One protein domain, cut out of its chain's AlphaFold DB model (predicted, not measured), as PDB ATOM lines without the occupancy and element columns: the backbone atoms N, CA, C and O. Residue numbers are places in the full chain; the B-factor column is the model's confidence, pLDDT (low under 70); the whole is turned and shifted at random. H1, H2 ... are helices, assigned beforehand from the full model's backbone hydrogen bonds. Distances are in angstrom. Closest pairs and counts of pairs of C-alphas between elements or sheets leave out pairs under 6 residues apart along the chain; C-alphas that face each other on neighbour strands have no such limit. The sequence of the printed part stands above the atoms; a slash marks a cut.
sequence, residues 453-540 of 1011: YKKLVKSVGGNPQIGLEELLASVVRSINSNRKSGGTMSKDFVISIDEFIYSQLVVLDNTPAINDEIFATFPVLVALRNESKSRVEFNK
ATOM      1  N   TYR A 453     170.995 196.504 156.937       89.94
ATOM      2  CA  TYR A 453     169.579 196.497 157.339       89.94
ATOM      3  C   TYR A 453     169.164 197.811 158.017       89.94
ATOM      4  O   TYR A 453     168.276 198.519 157.544       89.94
ATOM      5  N   LYS A 454     169.891 198.215 159.072       89.12
ATOM      6  CA  LYS A 454     169.620 199.442 159.844       89.12
ATOM      7  C   LYS A 454     169.892 200.746 159.071       89.12
ATOM      8  O   LYS A 454     169.638 201.832 159.589       89.12
ATOM      9  N   LYS A 455     170.427 200.664 157.851       89.50
ATOM     10  CA  LYS A 455     170.559 201.793 156.921       89.50
ATOM     11  C   LYS A 455     169.497 201.822 155.833       89.50
ATOM     12  O   LYS A 455     169.249 202.905 155.312       89.50
ATOM     13  N   LEU A 456     168.854 200.694 155.549       86.88
ATOM     14  CA  LEU A 456     167.790 200.579 154.559       86.88
ATOM     15  C   LEU A 456     166.405 200.779 155.189       86.88
ATOM     16  O   LEU A 456     165.655 201.629 154.729       86.88
ATOM     17  N   VAL A 457     166.090 200.061 156.269       86.25
ATOM     18  CA  VAL A 457     164.719 199.951 156.802       86.25
ATOM     19  C   VAL A 457     164.222 201.246 157.449       86.25
ATOM     20  O   VAL A 457     164.820 201.727 158.420       86.25
ATOM     21  N   LYS A 458     163.081 201.781 156.987       83.19
ATOM     22  CA  LYS A 458     162.513 203.045 157.504       83.19
ATOM     23  C   LYS A 458     162.187 202.982 158.997       83.19
ATOM     24  O   LYS A 458     162.476 203.932 159.723       83.19
ATOM     25  N   SER A 459     161.635 201.864 159.479       77.12
ATOM     26  CA  SER A 459     161.195 201.702 160.880       77.12
ATOM     27  C   SER A 459     162.329 201.805 161.914       77.12
ATOM     28  O   SER A 459     162.069 202.067 163.086       77.12
ATOM     29  N   VAL A 460     163.590 201.665 161.486       79.56
ATOM     30  CA  VAL A 460     164.788 201.786 162.337       79.56
ATOM     31  C   VAL A 460     165.586 203.073 162.041       79.56
ATOM     32  O   VAL A 460     166.717 203.233 162.510       79.56
ATOM     33  N   GLY A 461     165.008 204.008 161.276       75.50
ATOM     34  CA  GLY A 461     165.647 205.264 160.861       75.50
ATOM     35  C   GLY A 461     166.576 205.137 159.645       75.50
ATOM     36  O   GLY A 461     167.505 205.936 159.500       75.50
ATOM     37  N   GLY A 462     166.371 204.117 158.807       83.25
ATOM     38  CA  GLY A 462     167.033 203.945 157.514       83.25
ATOM     39  C   GLY A 462     166.356 204.708 156.368       83.25
ATOM     40  O   GLY A 462     165.320 205.350 156.544       83.25
ATOM     41  N   ASN A 463     166.959 204.632 155.183       85.44
ATOM     42  CA  ASN A 463     166.431 205.170 153.932       85.44
ATOM     43  C   ASN A 463     166.565 204.108 152.820       85.44
ATOM     44  O   ASN A 463     167.690 203.845 152.394       85.44
ATOM     45  N   PRO A 464     165.462 203.544 152.288       82.81
ATOM     46  CA  PRO A 464     165.513 202.589 151.176       82.81
ATOM     47  C   PRO A 464     166.084 203.171 149.876       82.81
ATOM     48  O   PRO A 464     166.630 202.436 149.060       82.81
ATOM     49  N   GLN A 465     165.978 204.492 149.691       83.00
ATOM     50  CA  GLN A 465     166.442 205.226 148.507       83.00
ATOM     51  C   GLN A 465     167.867 205.787 148.688       83.00
ATOM     52  O   GLN A 465     168.244 206.779 148.066       83.00
ATOM     53  N   ILE A 466     168.662 205.195 149.586       88.38
ATOM     54  CA  ILE A 466     170.069 205.555 149.786       88.38
ATOM     55  C   ILE A 466     170.918 205.101 148.588       88.38
ATOM     56  O   ILE A 466     170.829 203.957 148.145       88.38
ATOM     57  N   GLY A 467     171.771 205.983 148.063       88.19
ATOM     58  CA  GLY A 467     172.688 205.627 146.975       88.19
ATOM     59  C   GLY A 467     173.774 204.646 147.434       88.19
ATOM     60  O   GLY A 467     174.220 204.709 148.580       88.19
ATOM     61  N   LEU A 468     174.250 203.774 146.537       89.38
ATOM     62  CA  LEU A 468     175.229 202.719 146.854       89.38
ATOM     63  C   LEU A 468     176.495 203.261 147.548       89.38
ATOM     64  O   LEU A 468     176.886 202.759 148.602       89.38
ATOM     65  N   GLU A 469     177.088 204.337 147.026       87.62
ATOM     66  CA  GLU A 469     178.251 204.990 147.651       87.62
ATOM     67  C   GLU A 469     177.944 205.549 149.047       87.62
ATOM     68  O   GLU A 469     178.783 205.474 149.946       87.62
ATOM     69  N   GLU A 470     176.740 206.087 149.268       90.81
ATOM     70  CA  GLU A 470     176.347 206.620 150.573       90.81
ATOM     71  C   GLU A 470     176.088 205.494 151.582       90.81
ATOM     72  O   GLU A 470     176.539 205.584 152.730       90.81
ATOM     73  N   LEU A 471     175.442 204.403 151.157       90.69
ATOM     74  CA  LEU A 471     175.260 203.194 151.959       90.69
ATOM     75  C   LEU A 471     176.620 202.664 152.412       90.69
ATOM     76  O   LEU A 471     176.878 202.596 153.617       90.69
ATOM     77  N   LEU A 472     177.518 202.392 151.462       90.19
ATOM     78  CA  LEU A 472     178.865 201.889 151.723       90.19
ATOM     79  C   LEU A 472     179.649 202.846 152.632       90.19
ATOM     80  O   LEU A 472     180.163 202.425 153.671       90.19
ATOM     81  N   ALA A 473     179.671 204.147 152.334       88.31
ATOM     82  CA  ALA A 473     180.342 205.139 153.173       88.31
ATOM     83  C   ALA A 473     179.716 205.267 154.573       88.31
ATOM     84  O   ALA A 473     180.426 205.565 155.537       88.31
ATOM     85  N   SER A 474     178.403 205.087 154.736       86.88
ATOM     86  CA  SER A 474     177.728 205.177 156.039       86.88
ATOM     87  C   SER A 474     177.954 203.931 156.905       86.88
ATOM     88  O   SER A 474     178.218 204.071 158.102       86.88
ATOM     89  N   VAL A 475     177.950 202.735 156.308       89.81
ATOM     90  CA  VAL A 475     178.242 201.452 156.973       89.81
ATOM     91  C   VAL A 475     179.720 201.378 157.367       89.81
ATOM     92  O   VAL A 475     180.034 201.101 158.529       89.81
ATOM     93  N   VAL A 476     180.630 201.740 156.454       89.31
ATOM     94  CA  VAL A 476     182.076 201.839 156.721       89.31
ATOM     95  C   VAL A 476     182.370 202.843 157.838       89.31
ATOM     96  O   VAL A 476     183.154 202.530 158.735       89.31
ATOM     97  N   ARG A 477     181.726 204.020 157.856       86.50
ATOM     98  CA  ARG A 477     181.853 204.968 158.982       86.50
ATOM     99  C   ARG A 477     181.317 204.366 160.285       86.50
ATOM    100  O   ARG A 477     182.048 204.340 161.270       86.50
ATOM    101  N   SER A 478     180.092 203.831 160.287       85.06
ATOM    102  CA  SER A 478     179.429 203.307 161.493       85.06
ATOM    103  C   SER A 478     180.221 202.191 162.185       85.06
ATOM    104  O   SER A 478     180.383 202.220 163.406       85.06
ATOM    105  N   ILE A 479     180.763 201.235 161.424       84.50
ATOM    106  CA  ILE A 479     181.546 200.127 161.991       84.50
ATOM    107  C   ILE A 479     182.913 200.611 162.486       84.50
ATOM    108  O   ILE A 479     183.332 200.235 163.583       84.50
ATOM    109  N   ASN A 480     183.593 201.491 161.745       84.06
ATOM    110  CA  ASN A 480     184.896 202.009 162.165       84.06
ATOM    111  C   ASN A 480     184.808 202.931 163.396       84.06
ATOM    112  O   ASN A 480     185.685 202.854 164.255       84.06
ATOM    113  N   SER A 481     183.745 203.730 163.553       74.19
ATOM    114  CA  SER A 481     183.529 204.569 164.746       74.19
ATOM    115  C   SER A 481     183.439 203.773 166.055       74.19
ATOM    116  O   SER A 481     183.837 204.281 167.102       74.19
ATOM    117  N   ASN A 482     182.979 202.519 166.009       66.94
ATOM    118  CA  ASN A 482     182.881 201.657 167.192       66.94
ATOM    119  C   ASN A 482     184.179 200.880 167.507       66.94
ATOM    120  O   ASN A 482     184.296 200.288 168.585       66.94
ATOM    121  N   ARG A 483     185.181 200.880 166.614       66.81
ATOM    122  CA  ARG A 483     186.443 200.142 166.799       66.81
ATOM    123  C   ARG A 483     187.459 200.954 167.606       66.81
ATOM    124  O   ARG A 483     188.199 201.773 167.069       66.81
ATOM    125  N   LYS A 484     187.561 200.665 168.907       51.88
ATOM    126  CA  LYS A 484     188.546 201.300 169.813       51.88
ATOM    127  C   LYS A 484     190.003 200.867 169.562       51.88
ATOM    128  O   LYS A 484     190.919 201.538 170.033       51.88
ATOM    129  N   SER A 485     190.240 199.782 168.819       42.47
ATOM    130  CA  SER A 485     191.570 199.376 168.345       42.47
ATOM    131  C   SER A 485     191.492 198.377 167.177       42.47
ATOM    132  O   SER A 485     190.570 197.573 167.102       42.47
ATOM    133  N   GLY A 486     192.498 198.402 166.291       45.81
ATOM    134  CA  GLY A 486     192.798 197.307 165.355       45.81
ATOM    135  C   GLY A 486     192.018 197.269 164.032       45.81
ATOM    136  O   GLY A 486     191.043 196.539 163.903       45.81
ATOM    137  N   GLY A 487     192.559 197.926 162.999       60.09
ATOM    138  CA  GLY A 487     192.182 197.714 161.594       60.09
ATOM    139  C   GLY A 487     190.907 198.435 161.140       60.09
ATOM    140  O   GLY A 487     189.825 198.226 161.686       60.09
ATOM    141  N   THR A 488     191.039 199.242 160.089       65.12
ATOM    142  CA  THR A 488     189.918 199.897 159.405       65.12
ATOM    143  C   THR A 488     189.219 198.902 158.476       65.12
ATOM    144  O   THR A 488     189.890 198.238 157.688       65.12
ATOM    145  N   MET A 489     187.891 198.805 158.538       78.75
ATOM    146  CA  MET A 489     187.089 198.097 157.533       78.75
ATOM    147  C   MET A 489     187.058 198.910 156.226       78.75
ATOM    148  O   MET A 489     186.845 200.122 156.283       78.75
ATOM    149  N   SER A 490     187.290 198.266 155.080       82.44
ATOM    150  CA  SER A 490     187.290 198.881 153.742       82.44
ATOM    151  C   SER A 490     185.894 198.899 153.100       82.44
ATOM    152  O   SER A 490     185.023 198.129 153.497       82.44
ATOM    153  N   LYS A 491     185.711 199.739 152.068       85.25
ATOM    154  CA  LYS A 491     184.573 199.645 151.130       85.25
ATOM    155  C   LYS A 491     184.562 198.267 150.455       85.25
ATOM    156  O   LYS A 491     183.533 197.606 150.433       85.25
ATOM    157  N   ASP A 492     185.729 197.808 149.999       81.81
ATOM    158  CA  ASP A 492     185.881 196.555 149.251       81.81
ATOM    159  C   ASP A 492     185.406 195.318 150.028       81.81
ATOM    160  O   ASP A 492     184.821 194.431 149.426       81.81
ATOM    161  N   PHE A 493     185.580 195.281 151.359       84.19
ATOM    162  CA  PHE A 493     185.089 194.168 152.185       84.19
ATOM    163  C   PHE A 493     183.558 194.130 152.307       84.19
ATOM    164  O   PHE A 493     183.004 193.066 152.539       84.19
ATOM    165  N   VAL A 494     182.866 195.267 152.171       87.00
ATOM    166  CA  VAL A 494     181.391 195.297 152.184       87.00
ATOM    167  C   VAL A 494     180.826 194.848 150.833       87.00
ATOM    168  O   VAL A 494     179.756 194.254 150.794       87.00
ATOM    169  N   ILE A 495     181.560 195.091 149.743       86.00
ATOM    170  CA  ILE A 495     181.197 194.628 148.395       86.00
ATOM    171  C   ILE A 495     181.527 193.146 148.213       86.00
ATOM    172  O   ILE A 495     180.759 192.441 147.583       86.00
ATOM    173  N   SER A 496     182.622 192.641 148.789       83.38
ATOM    174  CA  SER A 496     183.011 191.225 148.677       83.38
ATOM    175  C   SER A 496     182.176 190.265 149.539       83.38
ATOM    176  O   SER A 496     182.596 189.132 149.750       83.38
ATOM    177  N   ILE A 497     181.072 190.734 150.126       86.06
ATOM    178  CA  ILE A 497     180.121 189.943 150.928       86.06
ATOM    179  C   ILE A 497     178.667 190.317 150.579       86.06
ATOM    180  O   ILE A 497     177.744 190.071 151.355       86.06
ATOM    181  N   ASP A 498     178.466 190.945 149.421       83.62
ATOM    182  CA  ASP A 498     177.171 191.361 148.885       83.62
ATOM    183  C   ASP A 498     176.178 190.199 148.779       83.62
ATOM    184  O   ASP A 498     175.025 190.369 149.154       83.62
ATOM    185  N   GLU A 499     176.613 189.020 148.327       84.19
ATOM    186  CA  GLU A 499     175.729 187.876 148.108       84.19
ATOM    187  C   GLU A 499     175.253 187.290 149.441       84.19
ATOM    188  O   GLU A 499     174.087 186.915 149.581       84.19
ATOM    189  N   PHE A 500     176.113 187.333 150.463       87.94
ATOM    190  CA  PHE A 500     175.745 187.034 151.844       87.94
ATOM    191  C   PHE A 500     174.737 188.056 152.389       87.94
ATOM    192  O   PHE A 500     173.726 187.668 152.970       87.94
ATOM    193  N   ILE A 501     174.973 189.359 152.181       89.81
ATOM    194  CA  ILE A 501     174.050 190.429 152.602       89.81
ATOM    195  C   ILE A 501     172.695 190.279 151.896       89.81
ATOM    196  O   ILE A 501     171.661 190.310 152.553       89.81
ATOM    197  N   TYR A 502     172.693 190.095 150.576       87.75
ATOM    198  CA  TYR A 502     171.492 189.951 149.757       87.75
ATOM    199  C   TYR A 502     170.675 188.736 150.198       87.75
ATOM    200  O   TYR A 502     169.499 188.879 150.522       87.75
ATOM    201  N   SER A 503     171.305 187.562 150.302       86.06
ATOM    202  CA  SER A 503     170.629 186.327 150.716       86.06
ATOM    203  C   SER A 503     170.045 186.444 152.125       86.06
ATOM    204  O   SER A 503     168.881 186.116 152.337       86.06
ATOM    205  N   GLN A 504     170.806 186.984 153.082       88.12
ATOM    206  CA  GLN A 504     170.336 187.154 154.462       88.12
ATOM    207  C   GLN A 504     169.206 188.180 154.605       88.12
ATOM    208  O   GLN A 504     168.366 188.015 155.483       88.12
ATOM    209  N   LEU A 505     169.156 189.220 153.764       86.69
ATOM    210  CA  LEU A 505     168.061 190.196 153.782       86.69
ATOM    211  C   LEU A 505     166.814 189.679 153.055       86.69
ATOM    212  O   LEU A 505     165.720 189.822 153.586       86.69
ATOM    213  N   VAL A 506     166.953 189.006 151.909       83.69
ATOM    214  CA  VAL A 506     165.808 188.427 151.177       83.69
ATOM    215  C   VAL A 506     165.158 187.266 151.945       83.69
ATOM    216  O   VAL A 506     163.949 187.066 151.858       83.69
ATOM    217  N   VAL A 507     165.897 186.539 152.790       82.56
ATOM    218  CA  VAL A 507     165.285 185.578 153.729       82.56
ATOM    219  C   VAL A 507     164.318 186.272 154.707       82.56
ATOM    220  O   VAL A 507     163.288 185.688 155.045       82.56
ATOM    221  N   LEU A 508     164.572 187.528 155.102       79.25
ATOM    222  CA  LEU A 508     163.674 188.288 155.985       79.25
ATOM    223  C   LEU A 508     162.359 188.707 155.305       79.25
ATOM    224  O   LEU A 508     161.367 188.854 156.019       79.25
ATOM    225  N   ASP A 509     162.308 188.813 153.968       74.38
ATOM    226  CA  ASP A 509     161.070 189.112 153.211       74.38
ATOM    227  C   ASP A 509     159.968 188.065 153.461       74.38
ATOM    228  O   ASP A 509     158.779 188.354 153.344       74.38
ATOM    229  N   ASN A 510     160.357 186.849 153.853       65.88
ATOM    230  CA  ASN A 510     159.444 185.749 154.164       65.88
ATOM    231  C   ASN A 510     158.987 185.737 155.638       65.88
ATOM    232  O   ASN A 510     158.239 184.845 156.043       65.88
ATOM    233  N   THR A 511     159.434 186.690 156.469       63.00
ATOM    234  CA  THR A 511     159.068 186.747 157.894       63.00
ATOM    235  C   THR A 511     157.843 187.650 158.110       63.00
ATOM    236  O   THR A 511     157.892 188.837 157.797       63.00
ATOM    237  N   PRO A 512     156.725 187.147 158.676       53.97
ATOM    238  CA  PRO A 512     155.430 187.847 158.676       53.97
ATOM    239  C   PRO A 512     155.314 188.951 159.751       53.97
ATOM    240  O   PRO A 512     154.251 189.142 160.337       53.97
ATOM    241  N   ALA A 513     156.415 189.633 160.078       56.84
ATOM    242  CA  ALA A 513     156.543 190.477 161.270       56.84
ATOM    243  C   ALA A 513     156.963 191.934 160.999       56.84
ATOM    244  O   ALA A 513     157.027 192.721 161.946       56.84
ATOM    245  N   ILE A 514     157.275 192.305 159.751       54.44
ATOM    246  CA  ILE A 514     157.697 193.663 159.373       54.44
ATOM    247  C   ILE A 514     156.991 194.067 158.073       54.44
ATOM    248  O   ILE A 514     156.998 193.319 157.101       54.44
ATOM    249  N   ASN A 515     156.358 195.240 158.076       51.75
ATOM    250  CA  ASN A 515     155.478 195.687 156.995       51.75
ATOM    251  C   ASN A 515     156.240 196.256 155.783       51.75
ATOM    252  O   ASN A 515     157.306 196.854 155.933       51.75
ATOM    253  N   ASP A 516     155.593 196.175 154.617       55.31
ATOM    254  CA  ASP A 516     155.731 197.027 153.418       55.31
ATOM    255  C   ASP A 516     157.096 197.120 152.697       55.31
ATOM    256  O   ASP A 516     157.163 197.691 151.606       55.31
ATOM    257  N   GLU A 517     158.188 196.579 153.243       65.94
ATOM    258  CA  GLU A 517     159.552 196.769 152.721       65.94
ATOM    259  C   GLU A 517     160.201 195.464 152.231       65.94
ATOM    260  O   GLU A 517     161.035 194.884 152.917       65.94
ATOM    261  N   ILE A 518     159.846 195.032 151.011       78.94
ATOM    262  CA  ILE A 518     160.435 193.853 150.347       78.94
ATOM    263  C   ILE A 518     161.876 194.162 149.894       78.94
ATOM    264  O   ILE A 518     162.083 194.842 148.881       78.94
ATOM    265  N   PHE A 519     162.877 193.634 150.596       81.62
ATOM    266  CA  PHE A 519     164.307 193.821 150.327       81.62
ATOM    267  C   PHE A 519     164.713 193.395 148.916       81.62
ATOM    268  O   PHE A 519     165.516 194.092 148.290       81.62
ATOM    269  N   ALA A 520     164.128 192.324 148.373       79.38
ATOM    270  CA  ALA A 520     164.379 191.887 146.995       79.38
ATOM    271  C   ALA A 520     164.093 192.973 145.933       79.38
ATOM    272  O   ALA A 520     164.651 192.923 144.838       79.38
ATOM    273  N   THR A 521     163.260 193.975 146.246       79.25
ATOM    274  CA  THR A 521     162.918 195.083 145.332       79.25
ATOM    275  C   THR A 521     163.837 196.304 145.446       79.25
ATOM    276  O   THR A 521     163.749 197.211 144.620       79.25
ATOM    277  N   PHE A 522     164.714 196.374 146.456       84.50
ATOM    278  CA  PHE A 522     165.476 197.592 146.755       84.50
ATOM    279  C   PHE A 522     166.614 197.814 145.737       84.50
ATOM    280  O   PHE A 522     167.578 197.038 145.726       84.50
ATOM    281  N   PRO A 523     166.601 198.909 144.940       82.50
ATOM    282  CA  PRO A 523     167.583 199.117 143.870       82.50
ATOM    283  C   PRO A 523     169.035 199.142 144.355       82.50
ATOM    284  O   PRO A 523     169.938 198.713 143.643       82.50
ATOM    285  N   VAL A 524     169.273 199.599 145.588       85.50
ATOM    286  CA  VAL A 524     170.612 199.647 146.191       85.50
ATOM    287  C   VAL A 524     171.170 198.262 146.552       85.50
ATOM    288  O   VAL A 524     172.383 198.071 146.484       85.50
ATOM    289  N   LEU A 525     170.320 197.276 146.868       86.00
ATOM    290  CA  LEU A 525     170.757 195.889 147.081       86.00
ATOM    291  C   LEU A 525     171.067 195.193 145.750       86.00
ATOM    292  O   LEU A 525     172.071 194.490 145.651       86.00
ATOM    293  N   VAL A 526     170.275 195.461 144.705       83.69
ATOM    294  CA  VAL A 526     170.570 195.008 143.334       83.69
ATOM    295  C   VAL A 526     171.874 195.634 142.819       83.69
ATOM    296  O   VAL A 526     172.722 194.932 142.276       83.69
ATOM    297  N   ALA A 527     172.088 196.932 143.052       85.00
ATOM    298  CA  ALA A 527     173.321 197.623 142.672       85.00
ATOM    299  C   ALA A 527     174.556 197.076 143.412       85.00
ATOM    300  O   ALA A 527     175.594 196.864 142.787       85.00
ATOM    301  N   LEU A 528     174.440 196.780 144.715       84.94
ATOM    302  CA  LEU A 528     175.506 196.132 145.490       84.94
ATOM    303  C   LEU A 528     175.868 194.752 144.905       84.94
ATOM    304  O   LEU A 528     177.052 194.460 144.744       84.94
ATOM    305  N   ARG A 529     174.859 193.962 144.501       82.06
ATOM    306  CA  ARG A 529     175.024 192.647 143.849       82.06
ATOM    307  C   ARG A 529     175.592 192.709 142.420       82.06
ATOM    308  O   ARG A 529     175.992 191.689 141.862       82.06
ATOM    309  N   ASN A 530     175.647 193.896 141.817       77.19
ATOM    310  CA  ASN A 530     176.250 194.111 140.501       77.19
ATOM    311  C   ASN A 530     177.679 194.699 140.601       77.19
ATOM    312  O   ASN A 530     178.522 194.393 139.751       77.19
ATOM    313  N   GLU A 531     178.008 195.465 141.657       74.88
ATOM    314  CA  GLU A 531     179.398 195.907 141.920       74.88
ATOM    315  C   GLU A 531     180.317 194.727 142.304       74.88
ATOM    316  O   GLU A 531     181.526 194.787 142.089       74.88
ATOM    317  N   SER A 532     179.772 193.629 142.836       67.69
ATOM    318  CA  SER A 532     180.524 192.400 143.127       67.69
ATOM    319  C   SER A 532     180.836 191.576 141.876       67.69
ATOM    320  O   SER A 532     181.999 191.266 141.633       67.69
ATOM    321  N   LYS A 533     179.834 191.265 141.043       68.88
ATOM    322  CA  LYS A 533     179.979 190.435 139.829       68.88
ATOM    323  C   LYS A 533     181.025 190.995 138.866       68.88
ATOM    324  O   LYS A 533     181.968 190.293 138.506       68.88
ATOM    325  N   SER A 534     180.937 192.294 138.582       60.44
ATOM    326  CA  SER A 534     181.925 193.023 137.773       60.44
ATOM    327  C   SER A 534     183.344 192.987 138.372       60.44
ATOM    328  O   SER A 534     184.336 192.993 137.640       60.44
ATOM    329  N   ARG A 535     183.484 192.875 139.703       56.72
ATOM    330  CA  ARG A 535     184.777 192.661 140.381       56.72
ATOM    331  C   ARG A 535     185.241 191.203 140.369       56.72
ATOM    332  O   ARG A 535     186.450 190.985 140.321       56.72
ATOM    333  N   VAL A 536     184.343 190.215 140.391       51.00
ATOM    334  CA  VAL A 536     184.694 188.787 140.245       51.00
ATOM    335  C   VAL A 536     185.280 188.532 138.856       51.00
ATOM    336  O   VAL A 536     186.334 187.905 138.744       51.00
ATOM    337  N   GLU A 537     184.671 189.099 137.816       43.97
ATOM    338  CA  GLU A 537     185.193 189.085 136.445       43.97
ATOM    339  C   GLU A 537     186.588 189.727 136.378       43.97
ATOM    340  O   GLU A 537     187.549 189.074 135.964       43.97
ATOM    341  N   PHE A 538     186.750 190.952 136.898       39.56
ATOM    342  CA  PHE A 538     188.054 191.631 136.972       39.56
ATOM    343  C   PHE A 538     189.120 190.845 137.761       39.56
ATOM    344  O   PHE A 538     190.285 190.792 137.355       39.56
ATOM    345  N   ASN A 539     188.751 190.209 138.878       38.56
ATOM    346  CA  ASN A 539     189.681 189.422 139.689       38.56
ATOM    347  C   ASN A 539     190.096 188.115 138.997       38.56
ATOM    348  O   ASN A 539     191.252 187.706 139.150       38.56
ATOM    349  N   LYS A 540     189.228 187.505 138.179       39.56
ATOM    350  CA  LYS A 540     189.537 186.300 137.384       39.56
ATOM    351  C   LYS A 540     190.686 186.544 136.394       39.56
ATOM    352  O   LYS A 540     191.534 185.672 136.221       39.56
TER     353      LYS A 540
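This is residues 453 to 540 of the 1011 residues of the protein "DNA (Cytosine-5)-methyltransferase 1A-like" of Panicum miliaceum (UniProt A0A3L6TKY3). H4 and the longer H5 form a helical hairpin, and H2 meets H5 in a corner; short H3 packs on H2 and H5, short H1 on H2, and residues 481 to 487 stick out. The 88 printed residues include five named helices, H1 to H5 in order: all helix. The whole is compact, with radius of gyration of the C-alphas 13.9 A and spans of 37 by 36 by 20 A.

Find C-alpha 453 at (169.579, 196.497, 157.339), where H1, residues 453 to 456, begins. Next come H2, residues 468 to 481, 19.8 A from first to last C-alpha; H3, residues 491 to 495; and H4, residues 498 to 508, 15.6 A. H5, residues 523 to 540, runs 26.2 A to C-alpha 540 at (189.537, 186.300, 137.384).

At C-alphas 455 and 471, the closest, 7.0 A apart, H1 and H2 only just touch, with 3 pairs within 8 A. H2, with residues 472 to 476 alone, touches H3; look at C-alphas 472 and 491, the closest, 6.2 A apart. H2, with residue 468 alone, and H5 only just touch, with 3 pairs within 8 A, about perpendicular at 85 degrees; C-alphas 468 and 524 are closest, 5.6 A. H5 touches H4 with residues 525 to 532 alone, opposite ways at a shallow tilt of 33 degrees, only just short of steep; C-alphas 498 and 529 are closest, 5.6 A. O i to N i+4 pairs are within hydrogen-bond range throughout H2 and H3, 6 of 7 in H4 and 12 of 14 in H5; H1 is too short for one.

The farthest C-alphas, 513 and 540, are 40.9 A apart. The printed part has no cut; H1 to H2 and H4 to H5 are long links. Look for pLDDT under 70 at residues 482 to 488, 510 to 517 and 532 to 540.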